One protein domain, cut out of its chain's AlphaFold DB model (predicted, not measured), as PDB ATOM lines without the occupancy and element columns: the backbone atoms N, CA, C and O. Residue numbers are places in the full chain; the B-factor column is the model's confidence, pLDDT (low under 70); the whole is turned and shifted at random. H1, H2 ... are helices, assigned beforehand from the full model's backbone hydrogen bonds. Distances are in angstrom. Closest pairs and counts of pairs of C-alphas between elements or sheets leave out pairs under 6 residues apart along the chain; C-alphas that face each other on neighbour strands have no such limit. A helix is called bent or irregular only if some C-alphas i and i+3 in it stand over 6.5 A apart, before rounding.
ATOM      1  N   SER A 334     193.941 148.635 179.679       86.12
ATOM      2  CA  SER A 334     195.115 148.949 178.851       86.12
ATOM      3  C   SER A 334     194.758 149.774 177.615       86.12
ATOM      4  O   SER A 334     195.381 150.802 177.372       86.12
ATOM      5  N   SER A 335     193.715 149.380 176.882       90.00
ATOM      6  CA  SER A 335     193.268 150.092 175.684       90.00
ATOM      7  C   SER A 335     192.695 151.473 176.035       90.00
ATOM      8  O   SER A 335     192.960 152.440 175.331       90.00
ATOM      9  N   ILE A 336     191.988 151.614 177.167       91.75
ATOM     10  CA  ILE A 336     191.517 152.928 177.649       91.75
ATOM     11  C   ILE A 336     192.701 153.840 178.005       91.75
ATOM     12  O   ILE A 336     192.719 154.999 177.605       91.75
ATOM     13  N   MET A 337     193.708 153.323 178.718       91.00
ATOM     14  CA  MET A 337     194.916 154.088 179.053       91.00
ATOM     15  C   MET A 337     195.660 154.539 177.794       91.00
ATOM     16  O   MET A 337     196.045 155.700 177.700       91.00
ATOM     17  N   ARG A 338     195.795 153.651 176.802       91.69
ATOM     18  CA  ARG A 338     196.382 153.978 175.499       91.69
ATOM     19  C   ARG A 338     195.596 155.075 174.774       91.69
ATOM     20  O   ARG A 338     196.214 155.971 174.209       91.69
ATOM     21  N   ALA A 339     194.261 155.048 174.825       94.06
ATOM     22  CA  ALA A 339     193.424 156.106 174.255       94.06
ATOM     23  C   ALA A 339     193.637 157.463 174.945       94.06
ATOM     24  O   ALA A 339     193.741 158.475 174.259       94.06
ATOM     25  N   ILE A 340     193.739 157.488 176.281       94.25
ATOM     26  CA  ILE A 340     194.022 158.713 177.049       94.25
ATOM     27  C   ILE A 340     195.391 159.282 176.660       94.25
ATOM     28  O   ILE A 340     195.486 160.467 176.344       94.25
ATOM     29  N   SER A 341     196.431 158.441 176.622       92.88
ATOM     30  CA  SER A 341     197.778 158.869 176.229       92.88
ATOM     31  C   SER A 341     197.812 159.409 174.801       92.88
ATOM     32  O   SER A 341     198.343 160.492 174.582       92.88
ATOM     33  N   LEU A 342     197.190 158.706 173.846       94.56
ATOM     34  CA  LEU A 342     197.112 159.152 172.454       94.56
ATOM     35  C   LEU A 342     196.378 160.493 172.336       94.56
ATOM     36  O   LEU A 342     196.826 161.381 171.617       94.56
ATOM     37  N   ALA A 343     195.267 160.667 173.055       94.75
ATOM     38  CA  ALA A 343     194.514 161.914 173.050       94.75
ATOM     39  C   ALA A 343     195.306 163.090 173.629       94.75
ATOM     40  O   ALA A 343     195.218 164.194 173.107       94.75
ATOM     41  N   GLN A 344     196.096 162.871 174.676       92.88
ATOM     42  CA  GLN A 344     196.950 163.920 175.238       92.88
ATOM     43  C   GLN A 344     198.101 164.271 174.298       92.88
ATOM     44  O   GLN A 344     198.335 165.446 174.035       92.88
ATOM     45  N   GLU A 345     198.772 163.257 173.753       92.31
ATOM     46  CA  GLU A 345     199.872 163.414 172.797       92.31
ATOM     47  C   GLU A 345     199.440 164.186 171.542       92.31
ATOM     48  O   GLU A 345     200.180 165.020 171.032       92.31
ATOM     49  N   THR A 346     198.222 163.937 171.060       94.56
ATOM     50  CA  THR A 346     197.714 164.491 169.793       94.56
ATOM     51  C   THR A 346     196.720 165.640 169.982       94.56
ATOM     52  O   THR A 346     196.023 166.018 169.037       94.56
ATOM     53  N   ASN A 347     196.645 166.213 171.189       93.25
ATOM     54  CA  ASN A 347     195.736 167.304 171.551       93.25
ATOM     55  C   ASN A 347     194.278 167.040 171.112       93.25
ATOM     56  O   ASN A 347     193.703 167.757 170.290       93.25
ATOM     57  N   VAL A 348     193.697 165.954 171.620       94.75
ATOM     58  CA  VAL A 348     192.305 165.535 171.401       94.75
ATOM     59  C   VAL A 348     191.550 165.531 172.734       94.75
ATOM     60  O   VAL A 348     191.192 164.471 173.259       94.75
ATOM     61  N   PRO A 349     191.327 166.703 173.352       94.25
ATOM     62  CA  PRO A 349     190.830 166.759 174.721       94.25
ATOM     63  C   PRO A 349     189.381 166.277 174.879       94.25
ATOM     64  O   PRO A 349     189.001 165.842 175.964       94.25
ATOM     65  N   LEU A 350     188.567 166.294 173.816       94.94
ATOM     66  CA  LEU A 350     187.136 165.966 173.903       94.94
ATOM     67  C   LEU A 350     186.831 164.549 174.380       94.94
ATOM     68  O   LEU A 350     185.776 164.324 174.970       94.94
ATOM     69  N   ILE A 351     187.722 163.589 174.130       95.62
ATOM     70  CA  ILE A 351     187.488 162.203 174.546       95.62
ATOM     71  C   ILE A 351     187.957 161.929 175.980       95.62
ATOM     72  O   ILE A 351     187.577 160.911 176.564       95.62
ATOM     73  N   LEU A 352     188.769 162.823 176.561       95.81
ATOM     74  CA  LEU A 352     189.420 162.617 177.855       95.81
ATOM     75  C   LEU A 352     188.440 162.455 179.026       95.81
ATOM     76  O   LEU A 352     188.667 161.534 179.816       95.81
ATOM     77  N   PRO A 353     187.352 163.246 179.165       96.88
ATOM     78  CA  PRO A 353     186.440 163.093 180.300       96.88
ATOM     79  C   PRO A 353     185.802 161.703 180.344       96.88
ATOM     80  O   PRO A 353     185.826 161.021 181.371       96.88
ATOM     81  N   TYR A 354     185.291 161.228 179.203       95.62
ATOM     82  CA  TYR A 354     184.646 159.919 179.135       95.62
ATOM     83  C   TYR A 354     185.651 158.760 179.190       95.62
ATOM     84  O   TYR A 354     185.385 157.743 179.833       95.62
ATOM     85  N   ALA A 355     186.832 158.893 178.580       94.50
ATOM     86  CA  ALA A 355     187.883 157.882 178.696       94.50
ATOM     87  C   ALA A 355     188.359 157.724 180.155       94.50
ATOM     88  O   ALA A 355     188.456 156.600 180.658       94.50
ATOM     89  N   SER A 356     188.563 158.836 180.866       94.38
ATOM     90  CA  SER A 356     188.914 158.844 182.292       94.38
ATOM     91  C   SER A 356     187.802 158.255 183.160       94.38
ATOM     92  O   SER A 356     188.072 157.454 184.056       94.38
ATOM     93  N   TYR A 357     186.536 158.545 182.844       94.19
ATOM     94  CA  TYR A 357     185.375 157.915 183.475       94.19
ATOM     95  C   TYR A 357     185.369 156.386 183.331       94.19
ATOM     96  O   TYR A 357     185.157 155.665 184.311       94.19
ATOM     97  N   LEU A 358     185.642 155.867 182.128       91.56
ATOM     98  CA  LEU A 358     185.739 154.426 181.894       91.56
ATOM     99  C   LEU A 358     186.879 153.794 182.699       91.56
ATOM    100  O   LEU A 358     186.701 152.715 183.272       91.56
ATOM    101  N   LEU A 359     188.030 154.465 182.783       89.56
ATOM    102  CA  LEU A 359     189.162 153.995 183.579       89.56
ATOM    103  C   LEU A 359     188.817 153.974 185.077       89.56
ATOM    104  O   LEU A 359     189.015 152.954 185.748       89.56
ATOM    105  N   ALA A 360     188.210 155.052 185.580       89.81
ATOM    106  CA  ALA A 360     187.775 155.199 186.967       89.81
ATOM    107  C   ALA A 360     186.724 154.160 187.379       89.81
ATOM    108  O   ALA A 360     186.627 153.831 188.560       89.81
ATOM    109  N   ARG A 361     185.974 153.589 186.429       86.56
ATOM    110  CA  ARG A 361     184.975 152.526 186.649       86.56
ATOM    111  C   ARG A 361     185.532 151.122 186.803       86.56
ATOM    112  O   ARG A 361     184.815 150.225 187.247       86.56
ATOM    113  N   THR A 362     186.788 150.895 186.438       82.44
ATOM    114  CA  THR A 362     187.368 149.550 186.467       82.44
ATOM    115  C   THR A 362     187.368 148.972 187.892       82.44
ATOM    116  O   THR A 362     187.660 149.657 188.873       82.44
ATOM    117  N   SER A 363     186.993 147.701 188.051       66.19
ATOM    118  CA  SER A 363     186.845 147.054 189.369       66.19
ATOM    119  C   SER A 363     188.177 146.755 190.067       66.19
ATOM    120  O   SER A 363     188.197 146.483 191.263       66.19
ATOM    121  N   ALA A 364     189.299 146.836 189.348       66.31
ATOM    122  CA  ALA A 364     190.627 146.504 189.850       66.31
ATOM    123  C   ALA A 364     191.576 147.714 189.776       66.31
ATOM    124  O   ALA A 364     192.486 147.714 188.943       66.31
ATOM    125  N   PRO A 365     191.426 148.727 190.653       63.28
ATOM    126  CA  PRO A 365     192.271 149.919 190.613       63.28
ATOM    127  C   PRO A 365     193.766 149.590 190.760       63.28
ATOM    128  O   PRO A 365     194.621 150.203 190.132       63.28
ATOM    129  N   ARG A 366     194.099 148.514 191.485       65.69
ATOM    130  CA  ARG A 366     195.482 148.029 191.617       65.69
ATOM    131  C   ARG A 366     196.135 147.633 190.283       65.69
ATOM    132  O   ARG A 366     197.349 147.744 190.170       65.69
ATOM    133  N   ARG A 367     195.361 147.200 189.276       63.75
ATOM    134  CA  ARG A 367     195.894 146.772 187.966       63.75
ATOM    135  C   ARG A 367     196.310 147.935 187.063       63.75
ATOM    136  O   ARG A 367     197.138 147.718 186.192       63.75
ATOM    137  N   PHE A 368     195.769 149.142 187.239       69.50
ATOM    138  CA  PHE A 368     196.268 150.314 186.499       69.50
ATOM    139  C   PHE A 368     197.403 151.030 187.251       69.50
ATOM    140  O   PHE A 368     198.196 151.754 186.653       69.50
ATOM    141  N   LEU A 369     197.506 150.812 188.567       70.62
ATOM    142  CA  LEU A 369     198.624 151.305 189.373       70.62
ATOM    143  C   LEU A 369     199.915 150.508 189.135       70.62
ATOM    144  O   LEU A 369     200.998 151.048 189.350       70.62
ATOM    145  N   SER A 370     199.834 149.262 188.652       64.44
ATOM    146  CA  SER A 370     201.026 148.509 188.250       64.44
ATOM    147  C   SER A 370     201.701 149.145 187.035       64.44
ATOM    148  O   SER A 370     201.031 149.521 186.075       64.44
ATOM    149  N   HIS A 371     203.033 149.233 187.061       57.19
ATOM    150  CA  HIS A 371     203.837 149.634 185.908       57.19
ATOM    151  C   HIS A 371     203.801 148.509 184.869       57.19
ATOM    152  O   HIS A 371     204.598 147.577 184.932       57.19
ATOM    153  N   SER A 372     202.844 148.556 183.943       58.81
ATOM    154  CA  SER A 372     202.953 147.772 182.719       58.81
ATOM    155  C   SER A 372     203.718 148.608 181.693       58.81
ATOM    156  O   SER A 372     203.398 149.788 181.546       58.81
ATOM    157  N   PRO A 373     204.675 148.035 180.944       53.41
ATOM    158  CA  PRO A 373     205.327 148.737 179.835       53.41
ATOM    159  C   PRO A 373     204.332 149.203 178.756       53.41
ATOM    160  O   PRO A 373     204.634 150.115 178.003       53.41
ATOM    161  N   SER A 374     203.121 148.630 178.730       51.97
ATOM    162  CA  SER A 374     202.016 149.038 177.850       51.97
ATOM    163  C   SER A 374     201.115 150.154 178.417       51.97
ATOM    164  O   SER A 374     200.170 150.577 177.753       51.97
ATOM    165  N   SER A 375     201.360 150.628 179.651       58.94
ATOM    166  CA  SER A 375     200.580 151.697 180.295       58.94
ATOM    167  C   SER A 375     201.386 152.997 180.366       58.94
ATOM    168  O   SER A 375     202.188 153.186 181.279       58.94
ATOM    169  N   HIS A 376     201.139 153.907 179.425       69.62
ATOM    170  CA  HIS A 376     201.850 155.185 179.279       69.62
ATOM    171  C   HIS A 376     201.304 156.323 180.163       69.62
ATOM    172  O   HIS A 376     201.655 157.481 179.953       69.62
ATOM    173  N   LEU A 377     200.444 156.031 181.150       83.50
ATOM    174  CA  LEU A 377     199.929 157.080 182.033       83.50
ATOM    175  C   LEU A 377     200.953 157.480 183.094       83.50
ATOM    176  O   LEU A 377     201.467 156.633 183.835       83.50
ATOM    177  N   SER A 378     201.177 158.787 183.216       85.75
ATOM    178  CA  SER A 378     202.001 159.370 184.270       85.75
ATOM    179  C   SER A 378     201.368 159.159 185.648       85.75
ATOM    180  O   SER A 378     200.157 158.958 185.791       85.75
ATOM    181  N   TRP A 379     202.179 159.232 186.706       84.56
ATOM    182  CA  TRP A 379     201.666 159.166 188.079       84.56
ATOM    183  C   TRP A 379     200.659 160.273 188.384       84.56
ATOM    184  O   TRP A 379     199.668 160.020 189.062       84.56
ATOM    185  N   HIS A 380     200.856 161.463 187.818       87.12
ATOM    186  CA  HIS A 380     199.905 162.562 187.926       87.12
ATOM    187  C   HIS A 380     198.526 162.185 187.353       87.12
ATOM    188  O   HIS A 380     197.514 162.324 188.037       87.12
ATOM    189  N   GLN A 381     198.481 161.585 186.160       87.25
ATOM    190  CA  GLN A 381     197.230 161.135 185.532       87.25
ATOM    191  C   GLN A 381     196.555 160.007 186.317       87.25
ATOM    192  O   GLN A 381     195.333 159.982 186.462       87.25
ATOM    193  N   LYS A 382     197.346 159.081 186.872       87.56
ATOM    194  CA  LYS A 382     196.831 158.030 187.762       87.56
ATOM    195  C   LYS A 382     196.189 158.630 189.016       87.56
ATOM    196  O   LYS A 382     195.120 158.170 189.417       87.56
ATOM    197  N   THR A 383     196.799 159.660 189.602       89.25
ATOM    198  CA  THR A 383     196.252 160.389 190.755       89.25
ATOM    199  C   THR A 383     194.949 161.098 190.404       89.25
ATOM    200  O   THR A 383     193.963 160.897 191.109       89.25
ATOM    201  N   ILE A 384     194.899 161.836 189.289       91.69
ATOM    202  CA  ILE A 384     193.666 162.472 188.795       91.69
ATOM    203  C   ILE A 384     192.553 161.432 188.628       91.69
ATOM    204  O   ILE A 384     191.437 161.634 189.095       91.69
ATOM    205  N   CYS A 385     192.854 160.273 188.040       91.38
ATOM    206  CA  CYS A 385     191.862 159.213 187.873       91.38
ATOM    207  C   CYS A 385     191.354 158.651 189.218       91.38
ATOM    208  O   CYS A 385     190.178 158.296 189.328       91.38
ATOM    209  N   LEU A 386     192.214 158.550 190.240       89.25
ATOM    210  CA  LEU A 386     191.825 158.110 191.585       89.25
ATOM    211  C   LEU A 386     190.952 159.146 192.300       89.25
ATOM    212  O   LEU A 386     189.940 158.774 192.895       89.25
ATOM    213  N   VAL A 387     191.319 160.427 192.217       92.25
ATOM    214  CA  VAL A 387     190.521 161.536 192.757       92.25
ATOM    215  C   VAL A 387     189.167 161.584 192.054       92.25
ATOM    216  O   VAL A 387     188.132 161.526 192.716       92.25
ATOM    217  N   GLY A 388     189.160 161.552 190.721       94.00
ATOM    218  CA  GLY A 388     187.939 161.514 189.923       94.00
ATOM    219  C   GLY A 388     187.055 160.316 190.246       94.00
ATOM    220  O   GLY A 388     185.842 160.456 190.332       94.00
ATOM    221  N   ARG A 389     187.627 159.144 190.551       91.62
ATOM    222  CA  ARG A 389     186.852 157.995 191.049       91.62
ATOM    223  C   ARG A 389     186.138 158.299 192.373       91.62
ATOM    224  O   ARG A 389     184.986 157.898 192.533       91.62
ATOM    225  N   ALA A 390     186.798 158.964 193.320       89.81
ATOM    226  CA  ALA A 390     186.176 159.350 194.588       89.81
ATOM    227  C   ALA A 390     185.070 160.397 194.373       89.81
ATOM    228  O   ALA A 390     183.972 160.245 194.908       89.81
ATOM    229  N   LEU A 391     185.319 161.396 193.520       94.69
ATOM    230  CA  LEU A 391     184.331 162.411 193.146       94.69
ATOM    231  C   LEU A 391     183.115 161.794 192.443       94.69
ATOM    232  O   LEU A 391     181.983 162.111 192.796       94.69
ATOM    233  N   LEU A 392     183.330 160.843 191.531       94.00
ATOM    234  CA  LEU A 392     182.261 160.086 190.876       94.00
ATOM    235  C   LEU A 392     181.434 159.276 191.872       94.00
ATOM    236  O   LEU A 392     180.221 159.200 191.715       94.00
ATOM    237  N   ARG A 393     182.059 158.678 192.894       90.31
ATOM    238  CA  ARG A 393     181.325 157.983 193.961       90.31
ATOM    239  C   ARG A 393     180.495 158.965 194.785       90.31
ATOM    240  O   ARG A 393     179.341 158.676 195.072       90.31
ATOM    241  N   ASN A 394     181.045 160.126 195.129       91.06
ATOM    242  CA  ASN A 394     180.280 161.161 195.816       91.06
ATOM    243  C   ASN A 394     179.090 161.641 194.968       91.06
ATOM    244  O   ASN A 394     177.975 161.743 195.473       91.06
ATOM    245  N   ALA A 395     179.299 161.877 193.674       94.00
ATOM    246  CA  ALA A 395     178.253 162.285 192.740       94.00
ATOM    247  C   ALA A 395     177.191 161.188 192.531       94.00
ATOM    248  O   ALA A 395     176.004 161.480 192.428       94.00
ATOM    249  N   GLU A 396     177.596 159.914 192.536       90.69
ATOM    250  CA  GLU A 396     176.681 158.770 192.504       90.69
ATOM    251  C   GLU A 396     175.715 158.796 193.689       90.69
ATOM    252  O   GLU A 396     174.518 158.626 193.496       90.69
ATOM    253  N   LEU A 397     176.219 159.059 194.896       87.81
ATOM    254  CA  LEU A 397     175.419 159.100 196.121       87.81
ATOM    255  C   LEU A 397     174.558 160.367 196.216       87.81
ATOM    256  O   LEU A 397     173.382 160.296 196.558       87.81
ATOM    257  N   SER A 398     175.142 161.526 195.910       90.25
ATOM    258  CA  SER A 398     174.518 162.837 196.144       90.25
ATOM    259  C   SER A 398     173.622 163.323 195.009       90.25
ATOM    260  O   SER A 398     172.697 164.086 195.269       90.25
ATOM    261  N   LEU A 399     173.858 162.884 193.770       92.69
ATOM    262  CA  LEU A 399     173.095 163.329 192.602       92.69
ATOM    263  C   LEU A 399     172.214 162.198 192.083       92.69
ATOM    264  O   LEU A 399     170.988 162.273 192.169       92.69
ATOM    265  N   THR A 400     172.824 161.120 191.583       91.88
ATOM    266  CA  THR A 400     172.085 160.119 190.800       91.88
ATOM    267  C   THR A 400     171.300 159.146 191.670       91.88
ATOM    268  O   THR A 400     170.196 158.769 191.293       91.88
ATOM    269  N   HIS A 401     171.818 158.765 192.837       88.94
ATOM    270  CA  HIS A 401     171.172 157.851 193.786       88.94
ATOM    271  C   HIS A 401     170.725 158.556 195.070       88.94
ATOM    272  O   HIS A 401     170.444 157.898 196.070       88.94
ATOM    273  N   SER A 402     170.591 159.885 195.034       88.25
ATOM    274  CA  SER A 402     170.077 160.679 196.159       88.25
ATOM    275  C   SER A 402     168.737 160.150 196.677       88.25
ATOM    276  O   SER A 402     168.524 160.090 197.883       88.25
ATOM    277  N   PHE A 403     167.878 159.657 195.779       86.94
ATOM    278  CA  PHE A 403     166.588 159.043 196.107       86.94
ATOM    279  C   PHE A 403     166.684 157.752 196.941       86.94
ATOM    280  O   PHE A 403     165.692 157.373 197.562       86.94
ATOM    281  N   LEU A 404     167.838 157.072 196.959       84.12
ATOM    282  CA  LEU A 404     168.067 155.898 197.811       84.12
ATOM    283  C   LEU A 404     168.441 156.299 199.242       84.12
ATOM    284  O   LEU A 404     168.067 155.594 200.176       84.12
ATOM    285  N   ILE A 405     169.172 157.409 199.399       78.69
ATOM    286  CA  ILE A 405     169.791 157.842 200.665       78.69
ATOM    287  C   ILE A 405     168.902 158.841 201.407       78.69
ATOM    288  O   ILE A 405     168.640 158.686 202.593       78.69
ATOM    289  N   ALA A 406     168.426 159.863 200.698       82.50
ATOM    290  CA  ALA A 406     167.567 160.923 201.209       82.50
ATOM    291  C   ALA A 406     166.233 160.875 200.457       82.50
ATOM    292  O   ALA A 406     165.898 161.759 199.662       82.50
ATOM    293  N   PHE A 407     165.495 159.780 200.653       87.81
ATOM    294  CA  PHE A 407     164.209 159.588 199.995       87.81
ATOM    295  C   PHE A 407     163.231 160.706 200.382       87.81
ATOM    296  O   PHE A 407     163.053 161.025 201.553       87.81
ATOM    297  N   GLN A 408     162.575 161.281 199.377       89.19
ATOM    298  CA  GLN A 408     161.524 162.276 199.550       89.19
ATOM    299  C   GLN A 408     160.260 161.768 198.875       89.19
ATOM    300  O   GLN A 408     160.291 161.370 197.706       89.19
ATOM    301  N   VAL A 409     159.149 161.816 199.604       93.19
ATOM    302  CA  VAL A 409     157.834 161.447 199.086       93.19
ATOM    303  C   VAL A 409     157.453 162.388 197.940       93.19
ATOM    304  O   VAL A 409     157.649 163.600 198.020       93.19
ATOM    305  N   SER A 410     156.900 161.828 196.861       94.94
ATOM    306  CA  SER A 410     156.390 162.626 195.743       94.94
ATOM    307  C   SER A 410     155.265 163.553 196.216       94.94
ATOM    308  O   SER A 410     154.363 163.084 196.912       94.94
ATOM    309  N   PRO A 411     155.213 164.817 195.757       95.19
ATOM    310  CA  PRO A 411     154.080 165.709 196.016       95.19
ATOM    311  C   PRO A 411     152.732 165.163 195.517       95.19
ATOM    312  O   PRO A 411     151.682 165.646 195.920       95.19
ATOM    313  N   ARG A 412     152.755 164.169 194.619       96.38
ATOM    314  CA  ARG A 412     151.570 163.494 194.065       96.38
ATOM    315  C   ARG A 412     151.228 162.181 194.780       96.38
ATOM    316  O   ARG A 412     150.366 161.441 194.323       96.38
ATOM    317  N   CYS A 413     151.929 161.847 195.863       96.06
ATOM    318  CA  CYS A 413     151.686 160.626 196.621       96.06
ATOM    319  C   CYS A 413     150.348 160.701 197.373       96.06
ATOM    320  O   CYS A 413     150.120 161.636 198.134       96.06
ATOM    321  N   LEU A 414     149.499 159.683 197.205       96.06
ATOM    322  CA  LEU A 414     148.212 159.581 197.907       96.06
ATOM    323  C   LEU A 414     148.333 158.997 199.323       96.06
ATOM    324  O   LEU A 414     147.425 159.158 200.129       96.06
ATOM    325  N   SER A 415     149.446 158.326 199.638       94.19
ATOM    326  CA  SER A 415     149.724 157.750 200.961       94.19
ATOM    327  C   SER A 415     151.145 158.096 201.448       94.19
ATOM    328  O   SER A 415     152.026 157.227 201.483       94.19
ATOM    329  N   PRO A 416     151.406 159.372 201.811       92.50
ATOM    330  CA  PRO A 416     152.739 159.842 202.187       92.50
ATOM    331  C   PRO A 416     153.378 159.061 203.333       92.50
ATOM    332  O   PRO A 416     154.533 158.657 203.211       92.50
ATOM    333  N   ASP A 417     152.617 158.772 204.389       91.69
ATOM    334  CA  ASP A 417     153.123 158.071 205.574       91.69
ATOM    335  C   ASP A 417     153.580 156.649 205.246       91.69
ATOM    336  O   ASP A 417     154.633 156.209 205.700       91.69
ATOM    337  N   GLN A 418     152.836 155.940 204.389       91.06
ATOM    338  CA  GLN A 418     153.212 154.595 203.950       91.06
ATOM    339  C   GLN A 418     154.527 154.630 203.167       91.06
ATOM    340  O   GLN A 418     155.458 153.905 203.503       91.06
ATOM    341  N   CYS A 419     154.636 155.509 202.164       91.38
ATOM    342  CA  CYS A 419     155.847 155.606 201.344       91.38
ATOM    343  C   CYS A 419     157.065 156.105 202.136       91.38
ATOM    344  O   CYS A 419     158.179 155.669 201.858       91.38
ATOM    345  N   SER A 420     156.861 157.009 203.098       88.19
ATOM    346  CA  SER A 420     157.914 157.500 203.992       88.19
ATOM    347  C   SER A 420     158.432 156.375 204.896       88.19
ATOM    348  O   SER A 420     159.631 156.095 204.926       88.19
ATOM    349  N   ASN A 421     157.521 155.639 205.544       83.69
ATOM    350  CA  ASN A 421     157.866 154.554 206.464       83.69
ATOM    351  C   ASN A 421     158.514 153.352 205.760       83.69
ATOM    352  O   ASN A 421     159.398 152.713 206.329       83.69
ATOM    353  N   SER A 422     158.148 153.069 204.504       80.94
ATOM    354  CA  SER A 422     158.802 152.033 203.685       80.94
ATOM    355  C   SER A 422     160.288 152.304 203.419       80.94
ATOM    356  O   SER A 422     161.011 151.394 203.016       80.94
ATOM    357  N   ARG A 423     160.754 153.545 203.611       75.88
ATOM    358  CA  ARG A 423     162.078 154.026 203.191       75.88
ATOM    359  C   ARG A 423     162.909 154.602 204.338       75.88
ATOM    360  O   ARG A 423     163.774 155.438 204.090       75.88
ATOM    361  N   GLY A 424     162.677 154.132 205.567       63.28
ATOM    362  CA  GLY A 424     163.476 154.511 206.736       63.28
ATOM    363  C   GLY A 424     165.000 154.434 206.488       63.28
ATOM    364  O   GLY A 424     165.450 153.682 205.618       63.28
ATOM    365  N   PRO A 425     165.810 155.184 207.259       57.97
ATOM    366  CA  PRO A 425     167.174 155.626 206.909       57.97
ATOM    367  C   PRO A 425     168.243 154.538 206.656       57.97
ATOM    368  O   PRO A 425     169.385 154.868 206.352       57.97
ATOM    369  N   LEU A 426     167.914 153.248 206.762       52.94
ATOM    370  CA  LEU A 426     168.884 152.143 206.782       52.94
ATOM    371  C   LEU A 426     168.725 151.106 205.658       52.94
ATOM    372  O   LEU A 426     169.551 150.200 205.561       52.94
ATOM    373  N   LEU A 427     167.710 151.199 204.788       53.12
ATOM    374  CA  LEU A 427     167.371 150.061 203.917       53.12
ATOM    375  C   LEU A 427     168.304 149.857 202.703       53.12
ATOM    376  O   LEU A 427     168.223 148.821 202.049       53.12
ATOM    377  N   GLU A 428     169.229 150.773 202.394       58.72
ATOM    378  CA  GLU A 428     170.009 150.655 201.147       58.72
ATOM    379  C   GLU A 428     171.497 151.006 201.211       58.72
ATOM    380  O   GLU A 428     172.175 150.949 200.180       58.72
ATOM    381  N   TRP A 429     172.050 151.237 202.408       56.38
ATOM    382  CA  TRP A 429     173.501 151.408 202.560       56.38
ATOM    383  C   TRP A 429     174.253 150.173 202.041       56.38
ATOM    384  O   TRP A 429     175.145 150.303 201.210       56.38
ATOM    385  N   ALA A 430     173.778 148.962 202.352       54.94
ATOM    386  CA  ALA A 430     174.344 147.711 201.840       54.94
ATOM    387  C   ALA A 430     174.275 147.556 200.301       54.94
ATOM    388  O   ALA A 430     175.105 146.855 199.711       54.94
ATOM    389  N   MET A 431     173.319 148.197 199.609       56.75
ATOM    390  CA  MET A 431     173.260 148.134 198.139       56.75
ATOM    391  C   MET A 431     174.319 149.030 197.490       56.75
ATOM    392  O   MET A 431     174.909 148.637 196.477       56.75
ATOM    393  N   LEU A 432     174.603 150.185 198.097       56.84
ATOM    394  CA  LEU A 432     175.635 151.136 197.670       56.84
ATOM    395  C   LEU A 432     177.046 150.704 198.113       56.84
ATOM    396  O   LEU A 432     178.021 150.870 197.375       56.84
ATOM    397  N   GLU A 433     177.140 150.070 199.282       54.38
ATOM    398  CA  GLU A 433     178.360 149.618 199.960       54.38
ATOM    399  C   GLU A 433     178.840 148.237 199.492       54.38
ATOM    400  O   GLU A 433     179.763 147.663 200.061       54.38
ATOM    401  N   SER A 434     178.286 147.693 198.401       50.94
ATOM    402  CA  SER A 434     178.885 146.527 197.740       50.94
ATOM    403  C   SER A 434     180.244 146.910 197.110       50.94
ATOM    404  O   SER A 434     180.391 147.132 195.906       50.94
ATOM    405  N   ALA A 435     181.253 146.987 197.986       46.91
ATOM    406  CA  ALA A 435     182.549 147.667 197.927       46.91
ATOM    407  C   ALA A 435     183.558 147.109 196.905       46.91
ATOM    408  O   ALA A 435     184.744 147.430 196.941       46.91
ATOM    409  N   GLY A 436     183.100 146.284 195.962       54.12
ATOM    410  CA  GLY A 436     183.921 145.713 194.891       54.12
ATOM    411  C   GLY A 436     183.670 146.315 193.505       54.12
ATOM    412  O   GLY A 436     184.426 146.039 192.573       54.12
ATOM    413  N   ARG A 437     182.611 147.117 193.329       70.19
ATOM    414  CA  ARG A 437     182.248 147.708 192.029       70.19
ATOM    415  C   ARG A 437     182.663 149.179 191.963       70.19
ATOM    416  O   ARG A 437     182.477 149.923 192.922       70.19
ATOM    417  N   GLY A 438     183.268 149.585 190.842       76.38
ATOM    418  CA  GLY A 438     183.580 150.994 190.575       76.38
ATOM    419  C   GLY A 438     182.316 151.858 190.508       76.38
ATOM    420  O   GLY A 438     181.234 151.303 190.341       76.38
ATOM    421  N   PRO A 439     182.432 153.185 190.693       87.25
ATOM    422  CA  PRO A 439     181.281 154.087 190.673       87.25
ATOM    423  C   PRO A 439     180.630 154.115 189.288       87.25
ATOM    424  O   PRO A 439     181.324 154.363 188.305       87.25
ATOM    425  N   GLU A 440     179.320 153.890 189.178       87.81
ATOM    426  CA  GLU A 440     178.606 153.899 187.891       87.81
ATOM    427  C   GLU A 440     177.510 154.986 187.832       87.81
ATOM    428  O   GLU A 440     176.394 154.687 187.416       87.81
ATOM    429  N   PRO A 441     177.798 156.269 188.147       91.00
ATOM    430  CA  PRO A 441     176.760 157.294 188.309       91.00
ATOM    431  C   PRO A 441     175.932 157.563 187.046       91.00
ATOM    432  O   PRO A 441     174.756 157.877 187.155       91.00
ATOM    433  N   LEU A 442     176.516 157.413 185.852       92.50
ATOM    434  CA  LEU A 442     175.811 157.596 184.578       92.50
ATOM    435  C   LEU A 442     174.976 156.379 184.153       92.50
ATOM    436  O   LEU A 442     174.241 156.466 183.167       92.50
ATOM    437  N   ARG A 443     175.081 155.234 184.838       87.81
ATOM    438  CA  ARG A 443     174.329 154.031 184.474       87.81
ATOM    439  C   ARG A 443     172.858 154.190 184.883       87.81
ATOM    440  O   ARG A 443     172.612 154.582 186.019       87.81
ATOM    441  N   PRO A 444     171.898 153.830 184.011       88.00
ATOM    442  CA  PRO A 444     170.496 153.776 184.398       88.00
ATOM    443  C   PRO A 444     170.270 152.808 185.564       88.00
ATOM    444  O   PRO A 444     170.766 151.676 185.545       88.00
ATOM    445  N   TRP A 445     169.483 153.234 186.546       84.81
ATOM    446  CA  TRP A 445     168.950 152.348 187.571       84.81
ATOM    447  C   TRP A 445     167.793 151.524 187.002       84.81
ATOM    448  O   TRP A 445     166.933 152.038 186.286       84.81
ATOM    449  N   ASP A 446     167.775 150.228 187.298       82.06
ATOM    450  CA  ASP A 446     166.813 149.269 186.745       82.06
ATOM    451  C   ASP A 446     165.939 148.588 187.800       82.06
ATOM    452  O   ASP A 446     164.948 147.962 187.446       82.06
ATOM    453  N   ARG A 447     166.265 148.760 189.085       83.25
ATOM    454  CA  ARG A 447     165.622 148.095 190.226       83.25
ATOM    455  C   ARG A 447     164.604 148.998 190.919       83.25
ATOM    456  O   ARG A 447     164.653 149.192 192.133       83.25
ATOM    457  N   TRP A 448     163.720 149.617 190.145       86.88
ATOM    458  CA  TRP A 448     162.728 150.572 190.658       86.88
ATOM    459  C   TRP A 448     161.669 149.899 191.532       86.88
ATOM    460  O   TRP A 448     161.225 150.467 192.525       86.88
ATOM    461  N   GLU A 449     161.312 148.664 191.196       83.38
ATOM    462  CA  GLU A 449     160.377 147.818 191.931       83.38
ATOM    463  C   GLU A 449     160.838 147.516 193.362       83.38
ATOM    464  O   GLU A 449     160.015 147.280 194.243       83.38
ATOM    465  N   ARG A 450     162.150 147.585 193.625       82.62
ATOM    466  CA  ARG A 450     162.718 147.362 194.962       82.62
ATOM    467  C   ARG A 450     162.539 148.542 195.908       82.62
ATOM    468  O   ARG A 450     162.812 148.392 197.094       82.62
ATOM    469  N   LEU A 451     162.083 149.693 195.411       83.38
ATOM    470  CA  LEU A 451     161.829 150.846 196.267       83.38
ATOM    471  C   LEU A 451     160.661 150.606 197.227       83.38
ATOM    472  O   LEU A 451     160.647 151.207 198.292       83.38
ATOM    473  N   GLY A 452     159.700 149.738 196.885       86.94
ATOM    474  CA  GLY A 452     158.572 149.436 197.774       86.94
ATOM    475  C   GLY A 452     157.662 150.639 198.057       86.94
ATOM    476  O   GLY A 452     157.031 150.691 199.105       86.94
ATOM    477  N   VAL A 453     157.610 151.614 197.142       90.88
ATOM    478  CA  VAL A 453     156.786 152.832 197.239       90.88
ATOM    479  C   VAL A 453     155.781 152.901 196.090       90.88
ATOM    480  O   VAL A 453     155.890 152.166 195.109       90.88
ATOM    481  N   CYS A 454     154.799 153.800 196.188       94.38
ATOM    482  CA  CYS A 454     153.790 153.973 195.144       94.38
ATOM    483  C   CYS A 454     154.382 154.458 193.801       94.38
ATOM    484  O   CYS A 454     155.482 155.015 193.738       94.38
ATOM    485  N   ASN A 455     153.609 154.310 192.720       94.88
ATOM    486  CA  ASN A 455     154.029 154.674 191.360       94.88
ATOM    487  C   ASN A 455     154.427 156.151 191.210       94.88
ATOM    488  O   ASN A 455     155.377 156.452 190.491       94.88
ATOM    489  N   GLU A 456     153.754 157.067 191.912       96.44
ATOM    490  CA  GLU A 456     154.083 158.497 191.873       96.44
ATOM    491  C   GLU A 456     155.444 158.796 192.516       96.44
ATOM    492  O   GLU A 456     156.213 159.607 191.995       96.44
ATOM    493  N   CYS A 457     155.781 158.109 193.611       94.44
ATOM    494  CA  CYS A 457     157.098 158.184 194.247       94.44
ATOM    495  C   CYS A 457     158.193 157.568 193.367       94.44
ATOM    496  O   CYS A 457     159.269 158.148 193.237       94.44
ATOM    497  N   VAL A 458     157.913 156.442 192.700       93.19
ATOM    498  CA  VAL A 458     158.842 155.851 191.720       93.19
ATOM    499  C   VAL A 458     159.070 156.799 190.540       93.19
ATOM    500  O   VAL A 458     160.208 156.978 190.105       93.19
ATOM    501  N   ALA A 459     158.014 157.424 190.016       94.75
ATOM    502  CA  ALA A 459     158.121 158.381 188.919       94.75
ATOM    503  C   ALA A 459     158.953 159.613 189.313       94.75
ATOM    504  O   ALA A 459     159.751 160.096 188.510       94.75
ATOM    505  N   ASP A 460     158.809 160.101 190.549       94.50
ATOM    506  CA  ASP A 460     159.633 161.197 191.059       94.50
ATOM    507  C   ASP A 460     161.105 160.805 191.226       94.50
ATOM    508  O   ASP A 460     161.993 161.521 190.760       94.50
ATOM    509  N   ALA A 461     161.368 159.623 191.789       93.00
ATOM    510  CA  ALA A 461     162.714 159.075 191.921       93.00
ATOM    511  C   ALA A 461     163.404 158.897 190.556       93.00
ATOM    512  O   ALA A 461     164.563 159.282 190.402       93.00
ATOM    513  N   LYS A 462     162.679 158.408 189.539       94.00
ATOM    514  CA  LYS A 462     163.167 158.325 188.152       94.00
ATOM    515  C   LYS A 462     163.575 159.692 187.609       94.00
ATOM    516  O   LYS A 462     164.679 159.833 187.096       94.00
ATOM    517  N   ARG A 463     162.726 160.718 187.761       94.50
ATOM    518  CA  ARG A 463     163.049 162.086 187.312       94.50
ATOM    519  C   ARG A 463     164.286 162.649 188.013       94.50
ATOM    520  O   ARG A 463     165.101 163.297 187.363       94.50
ATOM    521  N   LYS A 464     164.426 162.415 189.322       94.12
ATOM    522  CA  LYS A 464     165.607 162.826 190.100       94.12
ATOM    523  C   LYS A 464     166.872 162.112 189.619       94.12
ATOM    524  O   LYS A 464     167.880 162.772 189.396       94.12
ATOM    525  N   HIS A 465     166.798 160.803 189.391       93.69
ATOM    526  CA  HIS A 465     167.914 160.012 188.876       93.69
ATOM    527  C   HIS A 465     168.375 160.485 187.496       93.69
ATOM    528  O   HIS A 465     169.562 160.738 187.314       93.69
ATOM    529  N   GLU A 466     167.454 160.663 186.545       94.19
ATOM    530  CA  GLU A 466     167.792 161.123 185.191       94.19
ATOM    531  C   GLU A 466     168.408 162.526 185.196       94.19
ATOM    532  O   GLU A 466     169.458 162.737 184.591       94.19
ATOM    533  N   ARG A 467     167.842 163.457 185.974       95.88
ATOM    534  CA  ARG A 467     168.429 164.792 186.164       95.88
ATOM    535  C   ARG A 467     169.831 164.718 186.765       95.88
ATOM    536  O   ARG A 467     170.738 165.395 186.298       95.88
ATOM    537  N   GLY A 468     170.020 163.871 187.777       96.25
ATOM    538  CA  GLY A 468     171.329 163.652 188.386       96.25
ATOM    539  C   GLY A 468     172.344 163.076 187.396       96.25
ATOM    540  O   GLY A 468     173.512 163.447 187.443       96.25
ATOM    541  N   ARG A 469     171.928 162.198 186.473       95.94
ATOM    542  CA  ARG A 469     172.812 161.647 185.428       95.94
ATOM    543  C   ARG A 469     173.258 162.725 184.443       95.94
ATOM    544  O   ARG A 469     174.430 162.736 184.074       95.94
ATOM    545  N   GLU A 470     172.348 163.601 184.032       96.50
ATOM    546  CA  GLU A 470     172.665 164.749 183.179       96.50
ATOM    547  C   GLU A 470     173.616 165.722 183.894       96.50
ATOM    548  O   GLU A 470     174.638 166.108 183.335       96.50
ATOM    549  N   GLU A 471     173.379 166.017 185.176       97.31
ATOM    550  CA  GLU A 471     174.283 166.860 185.969       97.31
ATOM    551  C   GLU A 471     175.682 166.236 186.126       97.31
ATOM    552  O   GLU A 471     176.699 166.915 185.972       97.31
ATOM    553  N   VAL A 472     175.762 164.924 186.382       97.25
ATOM    554  CA  VAL A 472     177.037 164.190 186.409       97.25
ATOM    555  C   VAL A 472     177.748 164.270 185.063       97.25
ATOM    556  O   VAL A 472     178.975 164.343 185.042       97.25
ATOM    557  N   TRP A 473     177.011 164.237 183.950       97.25
ATOM    558  CA  TRP A 473     177.597 164.379 182.622       97.25
ATOM    559  C   TRP A 473     178.215 165.763 182.423       97.25
ATOM    560  O   TRP A 473     179.363 165.860 181.988       97.25
ATOM    561  N   GLU A 474     177.494 166.826 182.774       96.88
ATOM    562  CA  GLU A 474     177.987 168.202 182.641       96.88
ATOM    563  C   GLU A 474     179.239 168.452 183.492       96.88
ATOM    564  O   GLU A 474     180.188 169.076 183.022       96.88
ATOM    565  N   ARG A 475     179.294 167.874 184.699       97.12
ATOM    566  CA  ARG A 475     180.432 167.976 185.634       97.12
ATOM    567  C   ARG A 475     181.537 166.945 185.389       97.12
ATOM    568  O   ARG A 475     182.532 166.921 186.113       97.12
ATOM    569  N   LEU A 476     181.372 166.067 184.398       97.38
ATOM    570  CA  LEU A 476     182.300 164.966 184.146       97.38
ATOM    571  C   LEU A 476     183.747 165.430 183.920       97.38
ATOM    572  O   LEU A 476     184.642 164.805 184.489       97.38
ATOM    573  N   PRO A 477     184.009 166.489 183.130       97.62
ATOM    574  CA  PRO A 477     185.363 166.996 182.946       97.62
ATOM    575  C   PRO A 477     185.997 167.514 184.244       97.62
ATOM    576  O   PRO A 477     187.171 167.244 184.498       97.62
ATOM    577  N   ASP A 478     185.215 168.187 185.093       96.19
ATOM    578  CA  ASP A 478     185.686 168.771 186.354       96.19
ATOM    579  C   ASP A 478     186.155 167.692 187.334       96.19
ATOM    580  O   ASP A 478     187.127 167.881 188.062       96.19
ATOM    581  N   PHE A 479     185.523 166.512 187.320       96.38
ATOM    582  CA  PHE A 479     185.971 165.379 188.136       96.38
ATOM    583  C   PHE A 479     187.385 164.898 187.787       96.38
ATOM    584  O   PHE A 479     187.999 164.201 188.592       96.38
ATOM    585  N   PHE A 480     187.900 165.252 186.609       96.38
ATOM    586  CA  PHE A 480     189.220 164.856 186.130       96.38
ATOM    587  C   PHE A 480     190.145 166.045 185.849       96.38
ATOM    588  O   PHE A 480     191.145 165.858 185.163       96.38
ATOM    589  N   ASP A 481     189.837 167.229 186.384       94.75
ATOM    590  CA  ASP A 481     190.670 168.433 186.241       94.75
ATOM    591  C   ASP A 481     190.911 168.835 184.769       94.75
ATOM    592  O   ASP A 481     192.015 169.186 184.359       94.75
ATOM    593  N   LEU A 482     189.869 168.715 183.935       94.19
ATOM    594  CA  LEU A 482     189.936 169.001 182.493       94.19
ATOM    595  C   LEU A 482     189.261 170.323 182.087       94.19
ATOM    596  O   LEU A 482     189.356 170.705 180.924       94.19
ATOM    597  N   GLY A 483     188.584 171.006 183.015       93.38
ATOM    598  CA  GLY A 483     187.769 172.191 182.726       93.38
ATOM    599  C   GLY A 483     186.474 171.870 181.959       93.38
ATOM    600  O   GLY A 483     186.291 170.755 181.470       93.38
ATOM    601  N   PRO A 484     185.540 172.826 181.829       94.94
ATOM    602  CA  PRO A 484     184.194 172.565 181.328       94.94
ATOM    603  C   PRO A 484     184.174 172.130 179.855       94.94
ATOM    604  O   PRO A 484     184.999 172.544 179.037       94.94
ATOM    605  N   TRP A 485     183.132 171.387 179.458       94.88
ATOM    606  CA  TRP A 485     182.937 170.917 178.076       94.88
ATOM    607  C   TRP A 485     183.067 172.015 177.012       94.88
ATOM    608  O   TRP A 485     183.544 171.754 175.906       94.88
ATOM    609  N   LYS A 486     182.638 173.243 177.329       93.88
ATOM    610  CA  LYS A 486     182.731 174.402 176.432       93.88
ATOM    611  C   LYS A 486     184.182 174.719 176.057       93.88
ATOM    612  O   LYS A 486     184.457 174.967 174.885       93.88
ATOM    613  N   GLU A 487     185.092 174.679 177.025       93.31
ATOM    614  CA  GLU A 487     186.519 174.933 176.805       93.31
ATOM    615  C   GLU A 487     187.157 173.791 176.021       93.31
ATOM    616  O   GLU A 487     187.853 174.039 175.040       93.31
ATOM    617  N   LEU A 488     186.823 172.539 176.347       93.94
ATOM    618  CA  LEU A 488     187.334 171.381 175.607       93.94
ATOM    619  C   LEU A 488     186.938 171.406 174.124       93.94
ATOM    620  O   LEU A 488     187.754 171.095 173.255       93.94
ATOM    621  N   ARG A 489     185.699 171.813 173.814       92.50
ATOM    622  CA  ARG A 489     185.228 171.995 172.428       92.50
ATOM    623  C   ARG A 489     185.971 173.124 171.721       92.50
ATOM    624  O   ARG A 489     186.328 172.964 170.557       92.50
ATOM    625  N   ALA A 490     186.220 174.233 172.417       89.69
ATOM    626  CA  ALA A 490     186.973 175.355 171.867       89.69
ATOM    627  C   ALA A 490     188.432 174.976 171.565       89.69
ATOM    628  O   ALA A 490     188.961 175.391 170.539       89.69
ATOM    629  N   THR A 491     189.059 174.163 172.418       86.12
ATOM    630  CA  THR A 491     190.437 173.688 172.229       86.12
ATOM    631  C   THR A 491     190.554 172.674 171.094       86.12
ATOM    632  O   THR A 491     191.527 172.714 170.357       86.12
ATOM    633  N   GLN A 492     189.567 171.792 170.908       83.06
ATOM    634  CA  GLN A 492     189.585 170.797 169.826       83.06
ATOM    635  C   GLN A 492     189.436 171.405 168.424       83.06
ATOM    636  O   GLN A 492     189.904 170.815 167.452       83.06
ATOM    637  N   GLY A 493     188.700 172.517 168.317       65.50
ATOM    638  CA  GLY A 493     188.439 173.211 167.052       65.50
ATOM    639  C   GLY A 493     189.566 174.139 166.591       65.50
ATOM    640  O   GLY A 493     189.442 174.718 165.513       65.50
ATOM    641  N   ARG A 494     190.618 174.296 167.402       57.97
ATOM    642  CA  ARG A 494     191.892 174.917 167.021       57.97
ATOM    643  C   ARG A 494     192.838 173.834 166.523       57.97
ATOM    644  O   ARG A 494     193.568 174.130 165.556       57.97
TER     645      ARG A 494
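What this domain is: This is residues 334 to 494 of the 494 residues of the protein "BTB domain-containing protein" of Hypsizygus marmoreus (UniProt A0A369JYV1). Two long helices, H4 and H9, run opposite ways and are staggered, overlapping only through residues 395 to 400 of H4 and 464 to 472 of H9, and together they make much of the long axis. At one end H2, which forms a hairpin with H1, meets H4 with its last residues, 356 to 360, about perpendicular, and H10 packs on its first residues, 349 to 350; farther along, the short helix H5 packs on H9, H8 is near H9, and H6 lies near the far end. The printed part has 161 residues, with ten named helices, H1 to H10 in chain order, and no named strand: all helix. It is loose, with a radius of gyration of the C-alphas of 18.7 A, and spans 58 by 35 by 19 A, only just elongated.

How they stand to each other: H4, residues 379 to 400, is the longest helix and has a kink of 28 degrees near residue 394. Its residues 395 to 400 touch residues 464 to 472 of H9, residues 455 to 474, at a shallow tilt of 24 degrees, opposite ways; the closest C-alphas, of Thr 400 and Gly 468, are 4.3 A apart. The hub is H2, residues 349 to 360, which touches three helices and is irregular: C-alphas 350 and 353 are 7.0 A apart. Its residues 356 to 360 touch residues 385 to 389 of H4, about perpendicular at 77 degrees, with the C-alphas of Ala 360 and Arg 389 closest at 5.0 A. H1, residues 334 to 345, forms a helical hairpin with H2 at a shallow tilt of 27 degrees; their closest C-alphas, of Ile 340 and Leu 352, are 6.1 A apart. Residues 349 to 350 of H2 touch H10, residues 485 to 492, at a steep tilt of 58 degrees, opposite ways, closest at the C-alphas of Leu 350 and Leu 488, 5.7 A. The helix packing is part aligned, part crossed. H5, residues 402 to 405, touches residues 461 to 465 of H9, closest at the C-alphas of Phe 403 and Ala 461, 5.7 A. H3, residues 365 to 369, is close to H4 but not clearly touching, with the C-alphas of Leu 369 and Lys 382 closest at 7.1 A. The same holds for H6, residues 416 to 421, and H9 (Cys 419 and Cys 457, closest C-alphas 7.7 A), for H7, residues 429 to 432, and H5 (Ile 405 and Trp 429, closest C-alphas 7.7 A), and for H8, residues 448 to 451, and H9 (Trp 448 and Val 458, closest C-alphas 6.6 A). Every O i to N i+4 pair is within hydrogen-bond range in H1, H3, H6, H9 and H10, against 6 of 8 in H2 and 17 of 18 in H4; H5, H7 and H8 are too short for such a pair.

Where its parts are: H1 begins at C-alpha 334 (195.115, 148.949, 178.851) and is 16.4 A from first to last C-alpha; H2 is 17.1 A. H4 is 29.7 A, from C-alpha 379 (201.666, 159.166, 188.079) to C-alpha 400, and is neither bent nor irregular, but only just: C-alphas 397 and 400 are 6.4 A apart. H9 is 28.9 A. H10 is 10.6 A and ends at C-alpha 492 (189.585, 170.797, 169.826).

The domain as a whole: The two C-alphas farthest apart, of Pro 373 and Leu 414, are 60.9 A apart. The printed part has no cut and ends at residue 494, the chain's last. The link from H7 to H8, residues 433 to 447, is long. The mean pLDDT of the printed part is 85.4; residues 363 to 368, 370 to 376, 424 to 436 and 493 to 494 are under 70.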